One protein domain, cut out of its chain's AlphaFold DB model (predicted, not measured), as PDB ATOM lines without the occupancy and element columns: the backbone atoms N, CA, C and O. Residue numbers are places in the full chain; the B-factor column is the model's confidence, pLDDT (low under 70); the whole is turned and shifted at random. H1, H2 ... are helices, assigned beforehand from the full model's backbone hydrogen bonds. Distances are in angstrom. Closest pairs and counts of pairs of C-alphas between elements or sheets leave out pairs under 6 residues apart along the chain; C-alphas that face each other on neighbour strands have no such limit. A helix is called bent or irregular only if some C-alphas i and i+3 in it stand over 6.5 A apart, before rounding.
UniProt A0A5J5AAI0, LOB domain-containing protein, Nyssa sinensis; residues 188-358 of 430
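Overview. This is residues 188 to 358 of the 430 residues of the protein "LOB domain-containing protein" of Nyssa sinensis (UniProt A0A5J5AAI0). Four helices, H4, H5, H6 and H7, stand nearly side by side as the middle of a wholly helical body, with the hairpin of H1 and H2 set across one end of the longest axis and the hairpin of H9 and H10 crossing at the other. H8 packs across H6 at its residues 269 to 274, and the short H3 sits by H1, H4 and H5. The printed part has 171 residues with ten named helices, H1 to H10 in order along the chain, and no named strand; the class is all helix. The whole is compact, with a radius of gyration of the C-alphas of 15.8 A, and its C-alphas span 45 by 32 by 28 A.

Along the chain. The longest helices by residues are H4, residues 228 to 241, 19.9 A from first to last C-alpha, and H7, residues 288 to 301, 20.8 A. H4 begins at C-alpha 228, at (-34.725, 60.451, 30.055). H5 holds residues 252 to 264 over 18.7 A, and H6 residues 269 to 281 over 18.0 A. Before them come H1, residues 188 to 196, beginning at C-alpha 188 at (-29.115, 47.495, 43.418), H2, residues 200 to 209, and H3, residues 221 to 225. H2 is irregular, only just: C-alphas 201 and 204 are 6.9 A apart. After H7 come H8, residues 308 to 317, H9, residues 324 to 335, 16.1 A long, and H10, residues 340 to 349, which ends at C-alpha 349 at (-54.070, 50.230, 11.836).

Arrangement. H4, H5 and H6 form an up and down bundle, each helix running against the one before it. H4 and H6 only just touch, with 3 pairs of C-alphas within 8 A, the closest being Leu 239 and Arg 278 at 7.0 A; they run the same way at a shallow tilt of 3 degrees. H4 and H5 are near each other, with 10 pairs of C-alphas within 10 A. H5 and H6 are a hairpin at a shallow tilt of 15 degrees, their closest C-alphas, of Thr 262 and Ala 272, 5.8 A apart. H6 is the hub, touching H4, H5, H8 and H9. H7 touches residues 259 to 264 of H5, closest at the C-alphas of Leu 263 and Leu 293, 6.0 A. H2 touches H5 about perpendicular, at 80 degrees, with the C-alphas of Pro 204 and Ala 254 closest at 5.8 A. H2 also touches residues 237 to 241 of H4, closest at the C-alphas of Tyr 200 and Ile 238, 5.6 A. H1 and H2 are a hairpin, opposite ways at a shallow tilt of 16 degrees, closest at the C-alphas of Ala 194 and Tyr 200, 6.0 A. H3 is close to but not clearly touching H4, with the C-alphas of Leu 223 and Arg 231 closest at 6.3 A. H8 touches H6 at a steep tilt of 68 degrees, only just short of about perpendicular, with the C-alphas of Pro 270 and Met 315 closest at 4.6 A. H9 touches H7 at a steep tilt of 62 degrees, closest at the C-alphas of Thr 295 and Ser 333, 5.2 A. H9 and H10 are a hairpin at 18 degrees, a shallow tilt, closest at the C-alphas of Ile 331 and Ala 343, 4.8 A. H1 and H10 are apart. Every O i to N i+4 pair is within hydrogen-bond range in H1, H4, H5, H6, H8, H9 and H10; the counts are 4 of 6 in H2, 9 of 10 in H7 and 0 of 1 in H3, where 2 of 2 O i to N i+3 pairs are within range.

Size, cuts and confidence. The two C-alphas farthest apart are those of Ala 197 and Thr 341, at 45.7 A. The printed part has no cut. The link from H2 to H3, 11 residues, is long. The mean pLDDT of the printed part is 87.3, and residues 211 to 216 and 303 to 305 are under 70.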
ATOM      1  N   GLU A 188     -29.146  46.235  44.162       88.44
ATOM      2  CA  GLU A 188     -29.115  47.495  43.418       88.44
ATOM      3  C   GLU A 188     -27.678  47.923  43.083       88.44
ATOM      4  O   GLU A 188     -27.390  48.196  41.918       88.44
ATOM      5  N   ASP A 189     -26.755  47.882  44.051       88.25
ATOM      6  CA  ASP A 189     -25.338  48.214  43.822       88.25
ATOM      7  C   ASP A 189     -24.686  47.271  42.804       88.25
ATOM      8  O   ASP A 189     -23.902  47.699  41.958       88.25
ATOM      9  N   SER A 190     -25.045  45.985  42.846       89.75
ATOM     10  CA  SER A 190     -24.526  44.974  41.915       89.75
ATOM     11  C   SER A 190     -25.016  45.215  40.483       89.75
ATOM     12  O   SER A 190     -24.241  45.115  39.531       89.75
ATOM     13  N   ILE A 191     -26.293  45.573  40.316       91.50
ATOM     14  CA  ILE A 191     -26.851  45.934  39.004       91.50
ATOM     15  C   ILE A 191     -26.249  47.247  38.513       91.50
ATOM     16  O   ILE A 191     -25.889  47.346  37.342       91.50
ATOM     17  N   LYS A 192     -26.100  48.239  39.392       91.88
ATOM     18  CA  LYS A 192     -25.471  49.517  39.059       91.88
ATOM     19  C   LYS A 192     -24.036  49.316  38.571       91.88
ATOM     20  O   LYS A 192     -23.701  49.813  37.499       91.88
ATOM     21  N   ALA A 193     -23.242  48.506  39.271       92.06
ATOM     22  CA  ALA A 193     -21.893  48.141  38.844       92.06
ATOM     23  C   ALA A 193     -21.887  47.432  37.475       92.06
ATOM     24  O   ALA A 193     -21.047  47.737  36.628       92.06
ATOM     25  N   ALA A 194     -22.846  46.534  37.215       92.75
ATOM     26  CA  ALA A 194     -22.968  45.868  35.916       92.75
ATOM     27  C   ALA A 194     -23.338  46.838  34.776       92.75
ATOM     28  O   ALA A 194     -22.852  46.684  33.654       92.75
ATOM     29  N   ILE A 195     -24.172  47.848  35.047       93.38
ATOM     30  CA  ILE A 195     -24.511  48.899  34.075       93.38
ATOM     31  C   ILE A 195     -23.298  49.795  33.800       93.38
ATOM     32  O   ILE A 195     -22.973  50.032  32.640       93.38
ATOM     33  N   GLU A 196     -22.586  50.238  34.840       91.94
ATOM     34  CA  GLU A 196     -21.378  51.065  34.704       91.94
ATOM     35  C   GLU A 196     -20.265  50.335  33.933       91.94
ATOM     36  O   GLU A 196     -19.609  50.924  33.072       91.94
ATOM     37  N   ALA A 197     -20.105  49.029  34.168       93.12
ATOM     38  CA  ALA A 197     -19.164  48.173  33.448       93.12
ATOM     39  C   ALA A 197     -19.657  47.727  32.054       93.12
ATOM     40  O   ALA A 197     -18.922  47.042  31.338       93.12
ATOM     41  N   LYS A 198     -20.890  48.080  31.655       93.12
ATOM     42  CA  LYS A 198     -21.566  47.607  30.429       93.12
ATOM     43  C   LYS A 198     -21.644  46.077  30.309       93.12
ATOM     44  O   LYS A 198     -21.750  45.523  29.211       93.12
ATOM     45  N   THR A 199     -21.633  45.362  31.433       93.81
ATOM     46  CA  THR A 199     -21.735  43.896  31.513       93.81
ATOM     47  C   THR A 199     -23.189  43.434  31.650       93.81
ATOM     48  O   THR A 199     -23.515  42.537  32.426       93.81
ATOM     49  N   TYR A 200     -24.087  43.994  30.833       93.75
ATOM     50  CA  TYR A 200     -25.538  43.782  30.925       93.75
ATOM     51  C   TYR A 200     -25.978  42.310  30.895       93.75
ATOM     52  O   TYR A 200     -26.988  41.948  31.494       93.75
ATOM     53  N   ARG A 201     -25.206  41.430  30.243       92.44
ATOM     54  CA  ARG A 201     -25.509  39.991  30.153       92.44
ATOM     55  C   ARG A 201     -25.531  39.270  31.503       92.44
ATOM     56  O   ARG A 201     -26.150  38.219  31.575       92.44
ATOM     57  N   GLN A 202     -24.880  39.818  32.530       92.25
ATOM     58  CA  GLN A 202     -24.845  39.243  33.881       92.25
ATOM     59  C   GLN A 202     -26.098  39.592  34.701       92.25
ATOM     60  O   GLN A 202     -26.396  38.925  35.688       92.25
ATOM     61  N   ILE A 203     -26.861  40.615  34.292       93.00
ATOM     62  CA  ILE A 203     -28.030  41.116  35.033       93.00
ATOM     63  C   ILE A 203     -29.085  40.021  35.289       93.00
ATOM     64  O   ILE A 203     -29.565  39.941  36.421       93.00
ATOM     65  N   PRO A 204     -29.462  39.162  34.317       91.50
ATOM     66  CA  PRO A 204     -30.413  38.081  34.569       91.50
ATOM     67  C   PRO A 204     -29.957  37.119  35.669       91.50
ATOM     68  O   PRO A 204     -30.762  36.755  36.520       91.50
ATOM     69  N   ASP A 205     -28.676  36.749  35.683       89.50
ATOM     70  CA  ASP A 205     -28.125  35.811  36.666       89.50
ATOM     71  C   ASP A 205     -28.093  36.432  38.067       89.50
ATOM     72  O   ASP A 205     -28.520  35.794  39.028       89.50
ATOM     73  N   LEU A 206     -27.693  37.706  38.173       89.69
ATOM     74  CA  LEU A 206     -27.732  38.466  39.429       89.69
ATOM     75  C   LEU A 206     -29.151  38.540  40.010       89.69
ATOM     76  O   LEU A 206     -29.350  38.361  41.211       89.69
ATOM     77  N   LEU A 207     -30.148  38.782  39.155       88.44
ATOM     78  CA  LEU A 207     -31.546  38.867  39.571       88.44
ATOM     79  C   LEU A 207     -32.117  37.503  39.978       88.44
ATOM     80  O   LEU A 207     -32.850  37.427  40.962       88.44
ATOM     81  N   ASN A 208     -31.773  36.435  39.255       85.25
ATOM     82  CA  ASN A 208     -32.242  35.079  39.552       85.25
ATOM     83  C   ASN A 208     -31.582  34.488  40.808       85.25
ATOM     84  O   ASN A 208     -32.221  33.713  41.514       85.25
ATOM     85  N   ALA A 209     -30.334  34.865  41.109       82.00
ATOM     86  CA  ALA A 209     -29.642  34.467  42.335       82.00
ATOM     87  C   ALA A 209     -30.239  35.117  43.596       82.00
ATOM     88  O   ALA A 209     -30.027  34.635  44.707       82.00
ATOM     89  N   SER A 210     -30.998  36.207  43.446       73.06
ATOM     90  CA  SER A 210     -31.717  36.803  44.566       73.06
ATOM     91  C   SER A 210     -32.965  35.967  44.892       73.06
ATOM     92  O   SER A 210     -33.958  35.998  44.171       73.06
ATOM     93  N   GLU A 211     -32.941  35.219  46.002       53.22
ATOM     94  CA  GLU A 211     -34.027  34.315  46.451       53.22
ATOM     95  C   GLU A 211     -35.374  35.016  46.758       53.22
ATOM     96  O   GLU A 211     -36.331  34.386  47.206       53.22
ATOM     97  N   LYS A 212     -35.488  36.332  46.539       54.69
ATOM     98  CA  LYS A 212     -36.652  37.141  46.924       54.69
ATOM     99  C   LYS A 212     -37.399  37.644  45.694       54.69
ATOM    100  O   LYS A 212     -36.958  38.561  45.003       54.69
ATOM    101  N   SER A 213     -38.580  37.074  45.470       51.88
ATOM    102  CA  SER A 213     -39.562  37.580  44.514       51.88
ATOM    103  C   SER A 213     -39.984  39.011  44.874       51.88
ATOM    104  O   SER A 213     -40.417  39.246  45.999       51.88
ATOM    105  N   PHE A 214     -39.897  39.933  43.909       53.28
ATOM    106  CA  PHE A 214     -40.401  41.314  43.968       53.28
ATOM    107  C   PHE A 214     -39.965  42.109  45.206       53.28
ATOM    108  O   PHE A 214     -40.775  42.446  46.068       53.28
ATOM    109  N   GLN A 215     -38.677  42.447  45.278       61.03
ATOM    110  CA  GLN A 215     -38.199  43.392  46.286       61.03
ATOM    111  C   GLN A 215     -38.780  44.794  46.035       61.03
ATOM    112  O   GLN A 215     -38.839  45.271  44.898       61.03
ATOM    113  N   THR A 216     -39.197  45.449  47.117       59.06
ATOM    114  CA  THR A 216     -39.391  46.899  47.186       59.06
ATOM    115  C   THR A 216     -38.237  47.482  48.007       59.06
ATOM    116  O   THR A 216     -38.066  47.047  49.149       59.06
ATOM    117  N   PRO A 217     -37.464  48.451  47.490       75.69
ATOM    118  CA  PRO A 217     -37.634  49.133  46.206       75.69
ATOM    119  C   PRO A 217     -37.237  48.270  44.996       75.69
ATOM    120  O   PRO A 217     -36.526  47.276  45.122       75.69
ATOM    121  N   ASN A 218     -37.730  48.655  43.814       87.62
ATOM    122  CA  ASN A 218     -37.351  48.021  42.552       87.62
ATOM    123  C   ASN A 218     -35.833  48.184  42.330       87.62
ATOM    124  O   ASN A 218     -35.339  49.304  42.446       87.62
ATOM    125  N   PRO A 219     -35.100  47.126  41.946       88.94
ATOM    126  CA  PRO A 219     -33.643  47.172  41.848       88.94
ATOM    127  C   PRO A 219     -33.112  48.037  40.684       88.94
ATOM    128  O   PRO A 219     -31.917  48.294  40.608       88.94
ATOM    129  N   PHE A 220     -33.982  48.524  39.790       91.88
ATOM    130  CA  PHE A 220     -33.664  49.524  38.762       91.88
ATOM    131  C   PHE A 220     -34.076  50.954  39.155       91.88
ATOM    132  O   PHE A 220     -33.993  51.859  38.326       91.88
ATOM    133  N   ALA A 221     -34.531  51.198  40.392       90.12
ATOM    134  CA  ALA A 221     -35.028  52.508  40.820       90.12
ATOM    135  C   ALA A 221     -34.002  53.639  40.630       90.12
ATOM    136  O   ALA A 221     -34.390  54.741  40.225       90.12
ATOM    137  N   PHE A 222     -32.704  53.361  40.814       90.75
ATOM    138  CA  PHE A 222     -31.628  54.323  40.554       90.75
ATOM    139  C   PHE A 222     -31.607  54.855  39.119       90.75
ATOM    140  O   PHE A 222     -31.126  55.959  38.900       90.75
ATOM    141  N   LEU A 223     -32.177  54.155  38.129       90.75
ATOM    142  CA  LEU A 223     -32.227  54.665  36.756       90.75
ATOM    143  C   LEU A 223     -32.999  55.995  36.640       90.75
ATOM    144  O   LEU A 223     -32.840  56.738  35.667       90.75
ATOM    145  N   SER A 224     -33.828  56.313  37.643       88.75
ATOM    146  CA  SER A 224     -34.531  57.594  37.744       88.75
ATOM    147  C   SER A 224     -33.590  58.793  37.912       88.75
ATOM    148  O   SER A 224     -33.973  59.898  37.534       88.75
ATOM    149  N   THR A 225     -32.354  58.587  38.391       90.50
ATOM    150  CA  THR A 225     -31.351  59.654  38.541       90.50
ATOM    151  C   THR A 225     -30.776  60.114  37.204       90.50
ATOM    152  O   THR A 225     -30.204  61.199  37.125       90.50
ATOM    153  N   PHE A 226     -30.903  59.306  36.146       89.44
ATOM    154  CA  PHE A 226     -30.421  59.663  34.816       89.44
ATOM    155  C   PHE A 226     -31.469  60.462  34.022       89.44
ATOM    156  O   PHE A 226     -32.677  60.209  34.159       89.44
ATOM    157  N   PRO A 227     -31.027  61.372  33.129       88.94
ATOM    158  CA  PRO A 227     -31.902  62.018  32.155       88.94
ATOM    159  C   PRO A 227     -32.645  60.995  31.285       88.94
ATOM    160  O   PRO A 227     -32.106  59.928  30.985       88.94
ATOM    161  N   GLN A 228     -33.846  61.349  30.819       85.81
ATOM    162  CA  GLN A 228     -34.725  60.451  30.055       85.81
ATOM    163  C   GLN A 228     -34.015  59.777  28.870       85.81
ATOM    164  O   GLN A 228     -34.076  58.560  28.738       85.81
ATOM    165  N   ASN A 229     -33.278  60.539  28.055       87.44
ATOM    166  CA  ASN A 229     -32.583  59.998  26.880       87.44
ATOM    167  C   ASN A 229     -31.529  58.949  27.263       87.44
ATOM    168  O   ASN A 229     -31.425  57.906  26.622       87.44
ATOM    169  N   HIS A 230     -30.775  59.208  28.334       89.88
ATOM    170  CA  HIS A 230     -29.744  58.288  28.811       89.88
ATOM    171  C   HIS A 230     -30.363  57.025  29.419       89.88
ATOM    172  O   HIS A 230     -29.881  55.922  29.190       89.88
ATOM    173  N   ARG A 231     -31.486  57.168  30.131       90.62
ATOM    174  CA  ARG A 231     -32.264  56.043  30.659       90.62
ATOM    175  C   ARG A 231     -32.790  55.138  29.545       90.62
ATOM    176  O   ARG A 231     -32.642  53.922  29.638       90.62
ATOM    177  N   THR A 232     -33.370  55.722  28.495       90.06
ATOM    178  CA  THR A 232     -33.831  54.980  27.313       90.06
ATOM    179  C   THR A 232     -32.673  54.247  26.644       90.06
ATOM    180  O   THR A 232     -32.815  53.069  26.332       90.06
ATOM    181  N   GLN A 233     -31.514  54.899  26.497       92.06
ATOM    182  CA  GLN A 233     -30.317  54.277  25.935       92.06
ATOM    183  C   GLN A 233     -29.830  53.088  26.778       92.06
ATOM    184  O   GLN A 233     -29.599  52.017  26.229       92.06
ATOM    185  N   ILE A 234     -29.717  53.242  28.103       93.62
ATOM    186  CA  ILE A 234     -29.312  52.146  29.000       93.62
ATOM    187  C   ILE A 234     -30.281  50.966  28.872       93.62
ATOM    188  O   ILE A 234     -29.854  49.820  28.752       93.62
ATOM    189  N   ILE A 235     -31.591  51.233  28.889       93.38
ATOM    190  CA  ILE A 235     -32.602  50.178  28.777       93.38
ATOM    191  C   ILE A 235     -32.512  49.493  27.412       93.38
ATOM    192  O   ILE A 235     -32.532  48.266  27.373       93.38
ATOM    193  N   ASP A 236     -32.356  50.234  26.316       93.06
ATOM    194  CA  ASP A 236     -32.152  49.633  24.997       93.06
ATOM    195  C   ASP A 236     -30.897  48.747  24.971       93.06
ATOM    196  O   ASP A 236     -30.992  47.573  24.617       93.06
ATOM    197  N   GLU A 237     -29.751  49.233  25.458       94.25
ATOM    198  CA  GLU A 237     -28.515  48.443  25.539       94.25
ATOM    199  C   GLU A 237     -28.711  47.143  26.348       94.25
ATOM    200  O   GLU A 237     -28.260  46.069  25.927       94.25
ATOM    201  N   ILE A 238     -29.463  47.195  27.457       95.56
ATOM    202  CA  ILE A 238     -29.861  46.006  28.225       95.56
ATOM    203  C   ILE A 238     -30.703  45.056  27.356       95.56
ATOM    204  O   ILE A 238     -30.375  43.869  27.244       95.56
ATOM    205  N   LEU A 239     -31.762  45.547  26.705       94.25
ATOM    206  CA  LEU A 239     -32.666  44.733  25.879       94.25
ATOM    207  C   LEU A 239     -31.949  44.084  24.679       94.25
ATOM    208  O   LEU A 239     -32.235  42.918  24.353       94.25
ATOM    209  N   GLN A 240     -31.010  44.802  24.055       92.81
ATOM    210  CA  GLN A 240     -30.142  44.294  22.989       92.81
ATOM    211  C   GLN A 240     -29.205  43.203  23.520       92.81
ATOM    212  O   GLN A 240     -29.088  42.130  22.919       92.81
ATOM    213  N   SER A 241     -28.600  43.413  24.695       94.50
ATOM    214  CA  SER A 241     -27.704  42.431  25.318       94.50
ATOM    215  C   SER A 241     -28.390  41.092  25.623       94.50
ATOM    216  O   SER A 241     -27.733  40.047  25.614       94.50
ATOM    217  N   PHE A 242     -29.714  41.103  25.820       93.75
ATOM    218  CA  PHE A 242     -30.524  39.916  26.105       93.75
ATOM    219  C   PHE A 242     -30.877  39.086  24.857       93.75
ATOM    220  O   PHE A 242     -31.376  37.971  24.981       93.75
ATOM    221  N   ILE A 243     -30.654  39.589  23.635       89.88
ATOM    222  CA  ILE A 243     -30.951  38.868  22.372       89.88
ATOM    223  C   ILE A 243     -30.184  37.543  22.230       89.88
ATOM    224  O   ILE A 243     -30.817  36.514  21.938       89.88
ATOM    225  N   PRO A 244     -28.856  37.512  22.429       90.25
ATOM    226  CA  PRO A 244     -28.087  36.282  22.284       90.25
ATOM    227  C   PRO A 244     -28.259  35.298  23.451       90.25
ATOM    228  O   PRO A 244     -27.916  34.131  23.287       90.25
ATOM    229  N   ILE A 245     -28.798  35.722  24.600       87.56
ATOM    230  CA  ILE A 245     -28.861  34.905  25.822       87.56
ATOM    231  C   ILE A 245     -29.726  33.651  25.617       87.56
ATOM    232  O   ILE A 245     -30.804  33.703  25.008       87.56
ATOM    233  N   ARG A 246     -29.246  32.506  26.115       87.69
ATOM    234  CA  ARG A 246     -29.961  31.224  26.118       87.69
ATOM    235  C   ARG A 246     -29.910  30.601  27.523       87.69
ATOM    236  O   ARG A 246     -28.834  30.621  28.109       87.69
ATOM    237  N   PRO A 247     -31.028  30.047  28.038       88.56
ATOM    238  CA  PRO A 247     -32.352  29.958  27.406       88.56
ATOM    239  C   PRO A 247     -33.016  31.336  27.245       88.56
ATOM    240  O   PRO A 247     -32.717  32.270  27.983       88.56
ATOM    241  N   ARG A 248     -33.918  31.487  26.260       86.81
ATOM    242  CA  ARG A 248     -34.583  32.784  25.995       86.81
ATOM    243  C   ARG A 248     -35.418  33.285  27.184       86.81
ATOM    244  O   ARG A 248     -35.678  34.479  27.264       86.81
ATOM    245  N   SER A 249     -35.797  32.390  28.095       84.00
ATOM    246  CA  SER A 249     -36.529  32.689  29.326       84.00
ATOM    247  C   SER A 249     -35.661  33.221  30.469       84.00
ATOM    248  O   SER A 249     -36.212  33.746  31.433       84.00
ATOM    249  N   LEU A 250     -34.326  33.123  30.383       87.31
ATOM    250  CA  LEU A 250     -33.414  33.548  31.455       87.31
ATOM    251  C   LEU A 250     -33.651  35.004  31.913       87.31
ATOM    252  O   LEU A 250     -33.703  35.238  33.119       87.31
ATOM    253  N   PRO A 251     -33.890  35.983  31.011       90.69
ATOM    254  CA  PRO A 251     -34.126  37.374  31.397       90.69
ATOM    255  C   PRO A 251     -35.558  37.678  31.871       90.69
ATOM    256  O   PRO A 251     -35.908  38.850  32.001       90.69
ATOM    257  N   ARG A 252     -36.410  36.674  32.134       90.19
ATOM    258  CA  ARG A 252     -37.818  36.873  32.538       90.19
ATOM    259  C   ARG A 252     -37.965  37.814  33.737       90.19
ATOM    260  O   ARG A 252     -38.795  38.721  33.707       90.19
ATOM    261  N   VAL A 253     -37.163  37.607  34.781       89.12
ATOM    262  CA  VAL A 253     -37.201  38.432  36.001       89.12
ATOM    263  C   VAL A 253     -36.731  39.859  35.706       89.12
ATOM    264  O   VAL A 253     -37.357  40.816  36.157       89.12
ATOM    265  N   ALA A 254     -35.703  40.013  34.864       92.44
ATOM    266  CA  ALA A 254     -35.228  41.318  34.408       92.44
ATOM    267  C   ALA A 254     -36.323  42.092  33.661       92.44
ATOM    268  O   ALA A 254     -36.581  43.247  33.991       92.44
ATOM    269  N   TYR A 255     -37.032  41.449  32.727       93.00
ATOM    270  CA  TYR A 255     -38.170  42.065  32.039       93.00
ATOM    271  C   TYR A 255     -39.265  42.511  33.013       93.00
ATOM    272  O   TYR A 255     -39.792  43.613  32.880       93.00
ATOM    273  N   SER A 256     -39.584  41.693  34.020       90.44
ATOM    274  CA  SER A 256     -40.599  42.027  35.026       90.44
ATOM    275  C   SER A 256     -40.223  43.254  35.865       90.44
ATOM    276  O   SER A 256     -41.063  44.123  36.121       90.44
ATOM    277  N   TYR A 257     -38.964  43.351  36.299       91.31
ATOM    278  CA  TYR A 257     -38.497  44.513  37.053       91.31
ATOM    279  C   TYR A 257     -38.384  45.760  36.175       91.31
ATOM    280  O   TYR A 257     -38.814  46.825  36.609       91.31
ATOM    281  N   LEU A 258     -37.903  45.637  34.935       93.44
ATOM    282  CA  LEU A 258     -37.849  46.758  33.995       93.44
ATOM    283  C   LEU A 258     -39.250  47.287  33.672       93.44
ATOM    284  O   LEU A 258     -39.462  48.489  33.761       93.44
ATOM    285  N   LEU A 259     -40.223  46.411  33.384       92.38
ATOM    286  CA  LEU A 259     -41.611  46.816  33.128       92.38
ATOM    287  C   LEU A 259     -42.231  47.531  34.328       92.38
ATOM    288  O   LEU A 259     -42.838  48.590  34.165       92.38
ATOM    289  N   SER A 260     -42.088  46.967  35.533       90.25
ATOM    290  CA  SER A 260     -42.648  47.592  36.737       90.25
ATOM    291  C   SER A 260     -41.975  48.928  37.051       90.25
ATOM    292  O   SER A 260     -42.673  49.877  37.394       90.25
ATOM    293  N   TYR A 261     -40.659  49.040  36.842       90.88
ATOM    294  CA  TYR A 261     -39.932  50.302  36.935       90.88
ATOM    295  C   TYR A 261     -40.460  51.323  35.919       90.88
ATOM    296  O   TYR A 261     -40.869  52.416  36.307       90.88
ATOM    297  N   THR A 262     -40.505  50.991  34.624       91.50
ATOM    298  CA  THR A 262     -40.902  51.956  33.589       91.50
ATOM    299  C   THR A 262     -42.334  52.430  33.751       91.50
ATOM    300  O   THR A 262     -42.592  53.615  33.583       91.50
ATOM    301  N   LEU A 263     -43.255  51.539  34.131       89.12
ATOM    302  CA  LEU A 263     -44.674  51.874  34.271       89.12
ATOM    303  C   LEU A 263     -44.988  52.737  35.502       89.12
ATOM    304  O   LEU A 263     -46.055  53.340  35.558       89.12
ATOM    305  N   GLN A 264     -44.076  52.810  36.475       86.62
ATOM    306  CA  GLN A 264     -44.199  53.674  37.657       86.62
ATOM    307  C   GLN A 264     -43.588  55.072  37.451       86.62
ATOM    308  O   GLN A 264     -43.762  55.946  38.298       86.62
ATOM    309  N   ASN A 265     -42.877  55.296  36.344       83.25
ATOM    310  CA  ASN A 265     -42.191  56.549  36.024       83.25
ATOM    311  C   ASN A 265     -43.010  57.439  35.061       83.25
ATOM    312  O   ASN A 265     -43.944  56.956  34.418       83.25
ATOM    313  N   PRO A 266     -42.680  58.743  34.934       77.19
ATOM    314  CA  PRO A 266     -43.333  59.624  33.963       77.19
ATOM    315  C   PRO A 266     -43.057  59.186  32.514       77.19
ATOM    316  O   PRO A 266     -41.986  58.661  32.214       77.19
ATOM    317  N   ASN A 267     -44.021  59.440  31.620       79.75
ATOM    318  CA  ASN A 267     -44.029  59.008  30.211       79.75
ATOM    319  C   ASN A 267     -43.736  57.505  30.022       79.75
ATOM    320  O   ASN A 267     -42.817  57.128  29.294       79.75
ATOM    321  N   PRO A 268     -44.510  56.624  30.683       84.62
ATOM    322  CA  PRO A 268     -44.167  55.210  30.781       84.62
ATOM    323  C   PRO A 268     -44.360  54.435  29.471       84.62
ATOM    324  O   PRO A 268     -43.692  53.429  29.248       84.62
ATOM    325  N   LEU A 269     -45.294  54.863  28.614       89.88
ATOM    326  CA  LEU A 269     -45.864  54.015  27.565       89.88
ATOM    327  C   LEU A 269     -44.878  53.640  26.442       89.88
ATOM    328  O   LEU A 269     -44.746  52.441  26.193       89.88
ATOM    329  N   PRO A 270     -44.149  54.574  25.796       90.69
ATOM    330  CA  PRO A 270     -43.288  54.234  24.657       90.69
ATOM    331  C   PRO A 270     -42.217  53.196  25.023       90.69
ATOM    332  O   PRO A 270     -42.048  52.179  24.348       90.69
ATOM    333  N   LEU A 271     -41.543  53.405  26.158       91.12
ATOM    334  CA  LEU A 271     -40.496  52.507  26.639       91.12
ATOM    335  C   LEU A 271     -41.063  51.203  27.215       91.12
ATOM    336  O   LEU A 271     -40.496  50.133  26.985       91.12
ATOM    337  N   ALA A 272     -42.201  51.256  27.917       93.00
ATOM    338  CA  ALA A 272     -42.860  50.053  28.416       93.00
ATOM    339  C   ALA A 272     -43.282  49.124  27.270       93.00
ATOM    340  O   ALA A 272     -43.097  47.913  27.384       93.00
ATOM    341  N   PHE A 273     -43.787  49.657  26.151       92.56
ATOM    342  CA  PHE A 273     -44.134  48.841  24.987       92.56
ATOM    343  C   PHE A 273     -42.906  48.249  24.282       92.56
ATOM    344  O   PHE A 273     -42.978  47.103  23.836       92.56
ATOM    345  N   ALA A 274     -41.766  48.948  24.255       92.88
ATOM    346  CA  ALA A 274     -40.499  48.382  23.778       92.88
ATOM    347  C   ALA A 274     -40.044  47.182  24.635       92.88
ATOM    348  O   ALA A 274     -39.735  46.106  24.109       92.88
ATOM    349  N   ILE A 275     -40.084  47.316  25.968       94.44
ATOM    350  CA  ILE A 275     -39.752  46.215  26.887       94.44
ATOM    351  C   ILE A 275     -40.766  45.072  26.750       94.44
ATOM    352  O   ILE A 275     -40.382  43.900  26.709       94.44
ATOM    353  N   LEU A 276     -42.058  45.389  26.644       94.00
ATOM    354  CA  LEU A 276     -43.132  44.409  26.482       94.00
ATOM    355  C   LEU A 276     -42.939  43.592  25.206       94.00
ATOM    356  O   LEU A 276     -42.959  42.363  25.249       94.00
ATOM    357  N   GLN A 277     -42.663  44.267  24.091       92.38
ATOM    358  CA  GLN A 277     -42.359  43.616  22.827       92.38
ATOM    359  C   GLN A 277     -41.185  42.648  22.977       92.38
ATOM    360  O   GLN A 277     -41.228  41.500  22.523       92.38
ATOM    361  N   ARG A 278     -40.117  43.097  23.642       92.00
ATOM    362  CA  ARG A 278     -38.929  42.276  23.853       92.00
ATOM    363  C   ARG A 278     -39.225  41.052  24.723       92.00
ATOM    364  O   ARG A 278     -38.735  39.962  24.408       92.00
ATOM    365  N   THR A 279     -40.057  41.230  25.746       92.12
ATOM    366  CA  THR A 279     -40.551  40.174  26.640       92.12
ATOM    367  C   THR A 279     -41.309  39.116  25.839       92.12
ATOM    368  O   THR A 279     -40.931  37.945  25.865       92.12
ATOM    369  N   LEU A 280     -42.283  39.527  25.024       90.81
ATOM    370  CA  LEU A 280     -43.098  38.622  24.209       90.81
ATOM    371  C   LEU A 280     -42.261  37.871  23.162       90.81
ATOM    372  O   LEU A 280     -42.362  36.653  23.042       90.81
ATOM    373  N   ARG A 281     -41.334  38.552  22.472       89.38
ATOM    374  CA  ARG A 281     -40.423  37.917  21.494       89.38
ATOM    375  C   ARG A 281     -39.465  36.898  22.106       89.38
ATOM    376  O   ARG A 281     -38.961  36.021  21.399       89.38
ATOM    377  N   SER A 282     -39.180  37.008  23.403       85.44
ATOM    378  CA  SER A 282     -38.384  36.013  24.128       85.44
ATOM    379  C   SER A 282     -39.178  34.746  24.485       85.44
ATOM    380  O   SER A 282     -38.576  33.761  24.908       85.44
ATOM    381  N   GLY A 283     -40.500  34.740  24.269       84.19
ATOM    382  CA  GLY A 283     -41.407  33.683  24.725       84.19
ATOM    383  C   GLY A 283     -41.777  33.809  26.205       84.19
ATOM    384  O   GLY A 283     -42.381  32.901  26.766       84.19
ATOM    385  N   CYS A 284     -41.408  34.917  26.855       87.12
ATOM    386  CA  CYS A 284     -41.801  35.188  28.229       87.12
ATOM    387  C   CYS A 284     -43.194  35.810  28.263       87.12
ATOM    388  O   CYS A 284     -43.499  36.722  27.494       87.12
ATOM    389  N   VAL A 285     -44.007  35.367  29.219       83.19
ATOM    390  CA  VAL A 285     -45.299  35.989  29.510       83.19
ATOM    391  C   VAL A 285     -45.072  37.146  30.492       83.19
ATOM    392  O   VAL A 285     -44.503  36.915  31.567       83.19
ATOM    393  N   PRO A 286     -45.475  38.384  30.144       87.25
ATOM    394  CA  PRO A 286     -45.475  39.512  31.068       87.25
ATOM    395  C   PRO A 286     -46.276  39.186  32.327       87.25
ATOM    396  O   PRO A 286     -47.284  38.479  32.273       87.25
ATOM    397  N   VAL A 287     -45.844  39.701  33.475       81.62
ATOM    398  CA  VAL A 287     -46.540  39.436  34.737       81.62
ATOM    399  C   VAL A 287     -47.954  40.033  34.708       81.62
ATOM    400  O   VAL A 287     -48.141  41.102  34.130       81.62
ATOM    401  N   PRO A 288     -48.963  39.409  35.347       80.56
ATOM    402  CA  PRO A 288     -50.340  39.917  35.316       80.56
ATOM    403  C   PRO A 288     -50.468  41.385  35.751       80.56
ATOM    404  O   PRO A 288     -51.265  42.142  35.204       80.56
ATOM    405  N   GLN A 289     -49.613  41.817  36.682       84.19
ATOM    406  CA  GLN A 289     -49.556  43.197  37.163       84.19
ATOM    407  C   GLN A 289     -49.180  44.213  36.068       84.19
ATOM    408  O   GLN A 289     -49.544  45.382  36.177       84.19
ATOM    409  N   THR A 290     -48.507  43.789  34.990       86.69
ATOM    410  CA  THR A 290     -48.190  44.638  33.832       86.69
ATOM    411  C   THR A 290     -49.451  45.223  33.206       86.69
ATOM    412  O   THR A 290     -49.453  46.395  32.847       86.69
ATOM    413  N   HIS A 291     -50.535  44.446  33.113       84.06
ATOM    414  CA  HIS A 291     -51.795  44.925  32.540       84.06
ATOM    415  C   HIS A 291     -52.415  46.034  33.398       84.06
ATOM    416  O   HIS A 291     -52.687  47.115  32.887       84.06
ATOM    417  N   LEU A 292     -52.497  45.826  34.718       87.38
ATOM    418  CA  LEU A 292     -52.981  46.834  35.668       87.38
ATOM    419  C   LEU A 292     -52.158  48.132  35.607       87.38
ATOM    420  O   LEU A 292     -52.711  49.230  35.594       87.38
ATOM    421  N   LEU A 293     -50.830  48.012  35.561       89.56
ATOM    422  CA  LEU A 293     -49.934  49.164  35.473       89.56
ATOM    423  C   LEU A 293     -50.072  49.907  34.132       89.56
ATOM    424  O   LEU A 293     -50.070  51.136  34.124       89.56
ATOM    425  N   LEU A 294     -50.257  49.192  33.016       89.62
ATOM    426  CA  LEU A 294     -50.553  49.795  31.709       89.62
ATOM    427  C   LEU A 294     -51.894  50.536  31.717       89.62
ATOM    428  O   LEU A 294     -51.967  51.669  31.251       89.62
ATOM    429  N   THR A 295     -52.944  49.937  32.277       88.00
ATOM    430  CA  THR A 295     -54.258  50.576  32.451       88.00
ATOM    431  C   THR A 295     -54.133  51.868  33.266       88.00
ATOM    432  O   THR A 295     -54.630  52.912  32.845       88.00
ATOM    433  N   ASN A 296     -53.392  51.852  34.378       87.94
ATOM    434  CA  ASN A 296     -53.135  53.057  35.175       87.94
ATOM    435  C   ASN A 296     -52.358  54.127  34.392       87.94
ATOM    436  O   ASN A 296     -52.693  55.312  34.469       87.94
ATOM    437  N   ALA A 297     -51.357  53.723  33.606       88.31
ATOM    438  CA  ALA A 297     -50.612  54.631  32.742       88.31
ATOM    439  C   ALA A 297     -51.521  55.303  31.696       88.31
ATOM    440  O   ALA A 297     -51.482  56.525  31.546       88.31
ATOM    441  N   TRP A 298     -52.409  54.547  31.043       87.31
ATOM    442  CA  TRP A 298     -53.391  55.096  30.101       87.31
ATOM    443  C   TRP A 298     -54.373  56.076  30.747       87.31
ATOM    444  O   TRP A 298     -54.697  57.107  30.152       87.31
ATOM    445  N   LEU A 299     -54.822  55.800  31.977       85.81
ATOM    446  CA  LEU A 299     -55.653  56.737  32.743       85.81
ATOM    447  C   LEU A 299     -54.921  58.060  33.009       85.81
ATOM    448  O   LEU A 299     -55.541  59.125  32.942       85.81
ATOM    449  N   GLY A 300     -53.609  58.007  33.260       79.50
ATOM    450  CA  GLY A 300     -52.755  59.190  33.378       79.50
ATOM    451  C   GLY A 300     -52.631  59.967  32.063       79.50
ATOM    452  O   GLY A 300     -52.859  61.179  32.039       79.50
ATOM    453  N   CYS A 301     -52.351  59.271  30.956       76.38
ATOM    454  CA  CYS A 301     -52.204  59.872  29.625       76.38
ATOM    455  C   CYS A 301     -53.506  60.483  29.085       76.38
ATOM    456  O   CYS A 301     -53.450  61.441  28.316       76.38
ATOM    457  N   ARG A 302     -54.681  60.032  29.554       70.69
ATOM    458  CA  ARG A 302     -55.977  60.656  29.220       70.69
ATOM    459  C   ARG A 302     -56.010  62.154  29.544       70.69
ATOM    460  O   ARG A 302     -56.687  62.911  28.859       70.69
ATOM    461  N   ARG A 303     -55.280  62.589  30.578       65.19
ATOM    462  CA  ARG A 303     -55.176  64.007  30.964       65.19
ATOM    463  C   ARG A 303     -54.195  64.800  30.099       65.19
ATOM    464  O   ARG A 303     -54.251  66.022  30.100       65.19
ATOM    465  N   GLN A 304     -53.290  64.112  29.407       64.75
ATOM    466  CA  GLN A 304     -52.166  64.698  28.673       64.75
ATOM    467  C   GLN A 304     -52.423  64.782  27.158       64.75
ATOM    468  O   GLN A 304     -51.553  65.239  26.425       64.75
ATOM    469  N   SER A 305     -53.601  64.349  26.687       67.94
ATOM    470  CA  SER A 305     -54.017  64.365  25.272       67.94
ATOM    471  C   SER A 305     -53.058  63.658  24.304       67.94
ATOM    472  O   SER A 305     -53.069  63.949  23.110       67.94
ATOM    473  N   GLN A 306     -52.241  62.722  24.793       75.25
ATOM    474  CA  GLN A 306     -51.343  61.938  23.946       75.25
ATOM    475  C   GLN A 306     -52.143  60.924  23.126       75.25
ATOM    476  O   GLN A 306     -52.907  60.132  23.683       75.25
ATOM    477  N   SER A 307     -51.959  60.938  21.804       85.38
ATOM    478  CA  SER A 307     -52.547  59.932  20.925       85.38
ATOM    479  C   SER A 307     -51.788  58.616  21.046       85.38
ATOM    480  O   SER A 307     -50.563  58.590  21.182       85.38
ATOM    481  N   VAL A 308     -52.501  57.497  20.898       88.25
ATOM    482  CA  VAL A 308     -51.870  56.177  20.780       88.25
ATOM    483  C   VAL A 308     -50.882  56.148  19.613       88.25
ATOM    484  O   VAL A 308     -49.834  55.517  19.703       88.25
ATOM    485  N   GLN A 309     -51.181  56.867  18.530       85.25
ATOM    486  CA  GLN A 309     -50.291  56.956  17.377       85.25
ATOM    487  C   GLN A 309     -48.960  57.636  17.718       85.25
ATOM    488  O   GLN A 309     -47.923  57.157  17.269       85.25
ATOM    489  N   ASP A 310     -48.971  58.688  18.540       88.00
ATOM    490  CA  ASP A 310     -47.753  59.405  18.935       88.00
ATOM    491  C   ASP A 310     -46.848  58.503  19.780       88.00
ATOM    492  O   ASP A 310     -45.644  58.431  19.553       88.00
ATOM    493  N   ILE A 311     -47.449  57.731  20.689       88.94
ATOM    494  CA  ILE A 311     -46.743  56.756  21.531       88.94
ATOM    495  C   ILE A 311     -46.095  55.658  20.681       88.94
ATOM    496  O   ILE A 311     -44.970  55.244  20.959       88.94
ATOM    497  N   LEU A 312     -46.789  55.176  19.645       88.75
ATOM    498  CA  LEU A 312     -46.236  54.168  18.739       88.75
ATOM    499  C   LEU A 312     -45.106  54.743  17.877       88.75
ATOM    500  O   LEU A 312     -44.099  54.067  17.693       88.75
ATOM    501  N   LEU A 313     -45.225  55.988  17.406       89.50
ATOM    502  CA  LEU A 313     -44.148  56.673  16.680       89.50
ATOM    503  C   LEU A 313     -42.917  56.903  17.570       89.50
ATOM    504  O   LEU A 313     -41.785  56.738  17.117       89.50
ATOM    505  N   GLU A 314     -43.119  57.237  18.843       89.31
ATOM    506  CA  GLU A 314     -42.025  57.376  19.804       89.31
ATOM    507  C   GLU A 314     -41.359  56.021  20.092       89.31
ATOM    508  O   GLU A 314     -40.132  55.926  20.066       89.31
ATOM    509  N   MET A 315     -42.137  54.948  20.259       90.75
ATOM    510  CA  MET A 315     -41.610  53.581  20.374       90.75
ATOM    511  C   MET A 315     -40.785  53.188  19.132       90.75
ATOM    512  O   MET A 315     -39.699  52.615  19.257       90.75
ATOM    513  N   GLU A 316     -41.248  53.550  17.932       90.31
ATOM    514  CA  GLU A 316     -40.515  53.330  16.683       90.31
ATOM    515  C   GLU A 316     -39.217  54.138  16.606       90.31
ATOM    516  O   GLU A 316     -38.227  53.638  16.068       90.31
ATOM    517  N   SER A 317     -39.184  55.345  17.183       89.50
ATOM    518  CA  SER A 317     -37.968  56.167  17.266       89.50
ATOM    519  C   SER A 317     -36.862  55.501  18.092       89.50
ATOM    520  O   SER A 317     -35.679  55.729  17.843       89.50
ATOM    521  N   PHE A 318     -37.233  54.606  19.014       85.38
ATOM    522  CA  PHE A 318     -36.298  53.769  19.767       85.38
ATOM    523  C   PHE A 318     -35.852  52.518  18.991       85.38
ATOM    524  O   PHE A 318     -35.078  51.720  19.506       85.38
ATOM    525  N   GLY A 319     -36.351  52.308  17.768       87.19
ATOM    526  CA  GLY A 319     -36.063  51.130  16.948       87.19
ATOM    527  C   GLY A 319     -37.025  49.955  17.159       87.19
ATOM    528  O   GLY A 319     -36.796  48.870  16.616       87.19
ATOM    529  N   TYR A 320     -38.116  50.147  17.908       89.62
ATOM    530  CA  TYR A 320     -39.082  49.096  18.233       89.62
ATOM    531  C   TYR A 320     -40.383  49.298  17.455       89.62
ATOM    532  O   TYR A 320     -41.184  50.173  17.763       89.62
ATOM    533  N   ARG A 321     -40.621  48.472  16.431       88.75
ATOM    534  CA  ARG A 321     -41.878  48.503  15.667       88.75
ATOM    535  C   ARG A 321     -42.941  47.635  16.330       88.75
ATOM    536  O   ARG A 321     -42.638  46.461  16.544       88.75
ATOM    537  N   PRO A 322     -44.157  48.138  16.599       87.50
ATOM    538  CA  PRO A 322     -45.234  47.345  17.189       87.50
ATOM    539  C   PRO A 322     -45.460  46.031  16.432       87.50
ATOM    540  O   PRO A 322     -45.451  46.013  15.204       87.50
ATOM    541  N   ASP A 323     -45.643  44.933  17.166       88.06
ATOM    542  CA  ASP A 323     -46.050  43.642  16.606       88.06
ATOM    543  C   ASP A 323     -47.419  43.204  17.145       88.06
ATOM    544  O   ASP A 323     -47.994  43.867  18.011       88.06
ATOM    545  N   CYS A 324     -47.962  42.090  16.637       89.75
ATOM    546  CA  CYS A 324     -49.291  41.612  17.030       89.75
ATOM    547  C   CYS A 324     -49.441  41.456  18.552       89.75
ATOM    548  O   CYS A 324     -50.486  41.797  19.097       89.75
ATOM    549  N   GLY A 325     -48.396  40.988  19.243       89.00
ATOM    550  CA  GLY A 325     -48.410  40.834  20.695       89.00
ATOM    551  C   GLY A 325     -48.522  42.182  21.405       89.00
ATOM    552  O   GLY A 325     -49.413  42.375  22.234       89.00
ATOM    553  N   THR A 326     -47.679  43.147  21.030       88.81
ATOM    554  CA  THR A 326     -47.750  44.515  21.566       88.81
ATOM    555  C   THR A 326     -49.102  45.170  21.272       88.81
ATOM    556  O   THR A 326     -49.710  45.746  22.174       88.81
ATOM    557  N   CYS A 327     -49.619  45.040  20.046       91.69
ATOM    558  CA  CYS A 327     -50.932  45.564  19.663       91.69
ATOM    559  C   CYS A 327     -52.073  44.921  20.464       91.69
ATOM    560  O   CYS A 327     -52.996  45.626  20.861       91.69
ATOM    561  N   ASN A 328     -52.007  43.623  20.769       92.25
ATOM    562  CA  ASN A 328     -53.017  42.948  21.588       92.25
ATOM    563  C   ASN A 328     -53.044  43.488  23.022       92.25
ATOM    564  O   ASN A 328     -54.119  43.774  23.552       92.25
ATOM    565  N   TYR A 329     -51.876  43.699  23.637       91.62
ATOM    566  CA  TYR A 329     -51.785  44.334  24.957       91.62
ATOM    567  C   TYR A 329     -52.264  45.786  24.941       91.62
ATOM    568  O   TYR A 329     -52.947  46.228  25.866       91.62
ATOM    569  N   LEU A 330     -51.930  46.526  23.885       91.94
ATOM    570  CA  LEU A 330     -52.384  47.893  23.677       91.94
ATOM    571  C   LEU A 330     -53.915  47.957  23.589       91.94
ATOM    572  O   LEU A 330     -54.541  48.674  24.362       91.94
ATOM    573  N   ILE A 331     -54.524  47.144  22.724       94.19
ATOM    574  CA  ILE A 331     -55.982  47.041  22.573       94.19
ATOM    575  C   ILE A 331     -56.631  46.654  23.904       94.19
ATOM    576  O   ILE A 331     -57.545  47.332  24.362       94.19
ATOM    577  N   SER A 332     -56.137  45.599  24.557       92.31
ATOM    578  CA  SER A 332     -56.688  45.107  25.822       92.31
ATOM    579  C   SER A 332     -56.629  46.156  26.940       92.31
ATOM    580  O   SER A 332     -57.615  46.350  27.653       92.31
ATOM    581  N   SER A 333     -55.496  46.848  27.093       91.69
ATOM    582  CA  SER A 333     -55.327  47.875  28.131       91.69
ATOM    583  C   SER A 333     -56.147  49.140  27.850       91.69
ATOM    584  O   SER A 333     -56.705  49.698  28.793       91.69
ATOM    585  N   LEU A 334     -56.303  49.543  26.582       92.12
ATOM    586  CA  LEU A 334     -57.189  50.642  26.167       92.12
ATOM    587  C   LEU A 334     -58.670  50.311  26.392       92.12
ATOM    588  O   LEU A 334     -59.428  51.145  26.887       92.12
ATOM    589  N   CYS A 335     -59.084  49.083  26.070       92.38
ATOM    590  CA  CYS A 335     -60.433  48.593  26.341       92.38
ATOM    591  C   CYS A 335     -60.760  48.608  27.841       92.38
ATOM    592  O   CYS A 335     -61.889  48.917  28.204       92.38
ATOM    593  N   ALA A 336     -59.783  48.332  28.710       90.06
ATOM    594  CA  ALA A 336     -59.965  48.352  30.163       90.06
ATOM    595  C   ALA A 336     -60.145  49.764  30.760       90.06
ATOM    596  O   ALA A 336     -60.566  49.885  31.907       90.06
ATOM    597  N   VAL A 337     -59.825  50.825  30.010       89.75
ATOM    598  CA  VAL A 337     -60.002  52.234  30.420       89.75
ATOM    599  C   VAL A 337     -61.093  52.954  29.618       89.75
ATOM    600  O   VAL A 337     -61.079  54.184  29.522       89.75
ATOM    601  N   ASP A 338     -61.999  52.198  28.995       87.62
ATOM    602  CA  ASP A 338     -63.088  52.688  28.139       87.62
ATOM    603  C   ASP A 338     -62.631  53.552  26.944       87.62
ATOM    604  O   ASP A 338     -63.420  54.286  26.343       87.62
ATOM    605  N   GLN A 339     -61.368  53.439  26.516       89.44
ATOM    606  CA  GLN A 339     -60.851  54.105  25.312       89.44
ATOM    607  C   GLN A 339     -61.085  53.255  24.057       89.44
ATOM    608  O   GLN A 339     -60.188  52.995  23.252       89.44
ATOM    609  N   LEU A 340     -62.331  52.818  23.878       91.94
ATOM    610  CA  LEU A 340     -62.720  51.901  22.809       91.94
ATOM    611  C   LEU A 340     -62.466  52.477  21.406       91.94
ATOM    612  O   LEU A 340     -62.099  51.744  20.491       91.94
ATOM    613  N   THR A 341     -62.632  53.789  21.223       90.75
ATOM    614  CA  THR A 341     -62.367  54.457  19.938       90.75
ATOM    615  C   THR A 341     -60.905  54.331  19.523       90.75
ATOM    616  O   THR A 341     -60.627  54.048  18.358       90.75
ATOM    617  N   GLU A 342     -59.977  54.487  20.468       90.62
ATOM    618  CA  GLU A 342     -58.547  54.318  20.215       90.62
ATOM    619  C   GLU A 342     -58.190  52.843  20.007       90.62
ATOM    620  O   GLU A 342     -57.463  52.520  19.070       90.62
ATOM    621  N   ALA A 343     -58.785  51.928  20.780       93.62
ATOM    622  CA  ALA A 343     -58.596  50.490  20.584       93.62
ATOM    623  C   ALA A 343     -59.011  50.029  19.169       93.62
ATOM    624  O   ALA A 343     -58.283  49.282  18.516       93.62
ATOM    625  N   VAL A 344     -60.140  50.526  18.646       93.50
ATOM    626  CA  VAL A 344     -60.589  50.240  17.270       93.50
ATOM    627  C   VAL A 344     -59.639  50.836  16.229       93.50
ATOM    628  O   VAL A 344     -59.373  50.197  15.209       93.50
ATOM    629  N   LYS A 345     -59.103  52.044  16.460       92.12
ATOM    630  CA  LYS A 345     -58.101  52.643  15.562       92.12
ATOM    631  C   LYS A 345     -56.839  51.792  15.491       92.12
ATOM    632  O   LYS A 345     -56.336  51.589  14.388       92.12
ATOM    633  N   VAL A 346     -56.368  51.278  16.629       92.81
ATOM    634  CA  VAL A 346     -55.226  50.355  16.688       92.81
ATOM    635  C   VAL A 346     -55.536  49.084  15.906       92.81
ATOM    636  O   VAL A 346     -54.775  48.739  15.010       92.81
ATOM    637  N   LEU A 347     -56.676  48.434  16.162       93.69
ATOM    638  CA  LEU A 347     -57.084  47.220  15.444       93.69
ATOM    639  C   LEU A 347     -57.061  47.425  13.918       93.69
ATOM    640  O   LEU A 347     -56.472  46.633  13.186       93.69
ATOM    641  N   LYS A 348     -57.638  48.534  13.438       91.00
ATOM    642  CA  LYS A 348     -57.680  48.879  12.007       91.00
ATOM    643  C   LYS A 348     -56.323  49.311  11.444       91.00
ATOM    644  O   LYS A 348     -56.108  49.214  10.236       91.00
ATOM    645  N   SER A 349     -55.405  49.812  12.274       89.19
ATOM    646  CA  SER A 349     -54.070  50.230  11.836       89.19
ATOM    647  C   SER A 349     -53.056  49.088  11.795       89.19
ATOM    648  O   SER A 349     -52.067  49.234  11.077       89.19
ATOM    649  N   MET A 350     -53.314  47.953  12.462       89.00
ATOM    650  CA  MET A 350     -52.404  46.797  12.499       89.00
ATOM    651  C   MET A 350     -51.929  46.388  11.099       89.00
ATOM    652  O   MET A 350     -50.725  46.258  10.887       89.00
ATOM    653  N   GLY A 351     -52.836  46.294  10.117       83.19
ATOM    654  CA  GLY A 351     -52.473  45.914   8.746       83.19
ATOM    655  C   GLY A 351     -51.478  46.878   8.086       83.19
ATOM    656  O   GLY A 351     -50.551  46.446   7.407       83.19
ATOM    657  N   ARG A 352     -51.608  48.189   8.346       81.06
ATOM    658  CA  ARG A 352     -50.654  49.207   7.863       81.06
ATOM    659  C   ARG A 352     -49.311  49.135   8.589       81.06
ATOM    660  O   ARG A 352     -48.290  49.455   7.994       81.06
ATOM    661  N   ALA A 353     -49.314  48.689   9.842       72.94
ATOM    662  CA  ALA A 353     -48.112  48.442  10.635       72.94
ATOM    663  C   ALA A 353     -47.431  47.094  10.306       72.94
ATOM    664  O   ALA A 353     -46.457  46.722  10.955       72.94
ATOM    665  N   GLY A 354     -47.926  46.343   9.312       78.88
ATOM    666  CA  GLY A 354     -47.384  45.032   8.939       78.88
ATOM    667  C   GLY A 354     -47.775  43.899   9.894       78.88
ATOM    668  O   GLY A 354     -47.136  42.851   9.896       78.88
ATOM    669  N   CYS A 355     -48.814  44.106  10.705       85.88
ATOM    670  CA  CYS A 355     -49.332  43.148  11.677       85.88
ATOM    671  C   CYS A 355     -50.735  42.690  11.278       85.88
ATOM    672  O   CYS A 355     -51.573  43.497  10.885       85.88
ATOM    673  N   VAL A 356     -51.030  41.399  11.415       85.94
ATOM    674  CA  VAL A 356     -52.364  40.869  11.108       85.94
ATOM    675  C   VAL A 356     -53.174  40.773  12.405       85.94
ATOM    676  O   VAL A 356     -52.718  40.101  13.338       85.94
ATOM    677  N   PRO A 357     -54.344  41.436  12.499       89.38
ATOM    678  CA  PRO A 357     -55.278  41.230  13.600       89.38
ATOM    679  C   PRO A 357     -55.622  39.752  13.773       89.38
ATOM    680  O   PRO A 357     -55.860  39.047  12.793       89.38
ATOM    681  N   ASN A 358     -55.675  39.281  15.014       90.06
ATOM    682  CA  ASN A 358     -55.983  37.888  15.319       90.06
ATOM    683  C   ASN A 358     -57.238  37.766  16.201       90.06
ATOM    684  O   ASN A 358     -57.910  38.751  16.516       90.06
TER     685      ASN A 358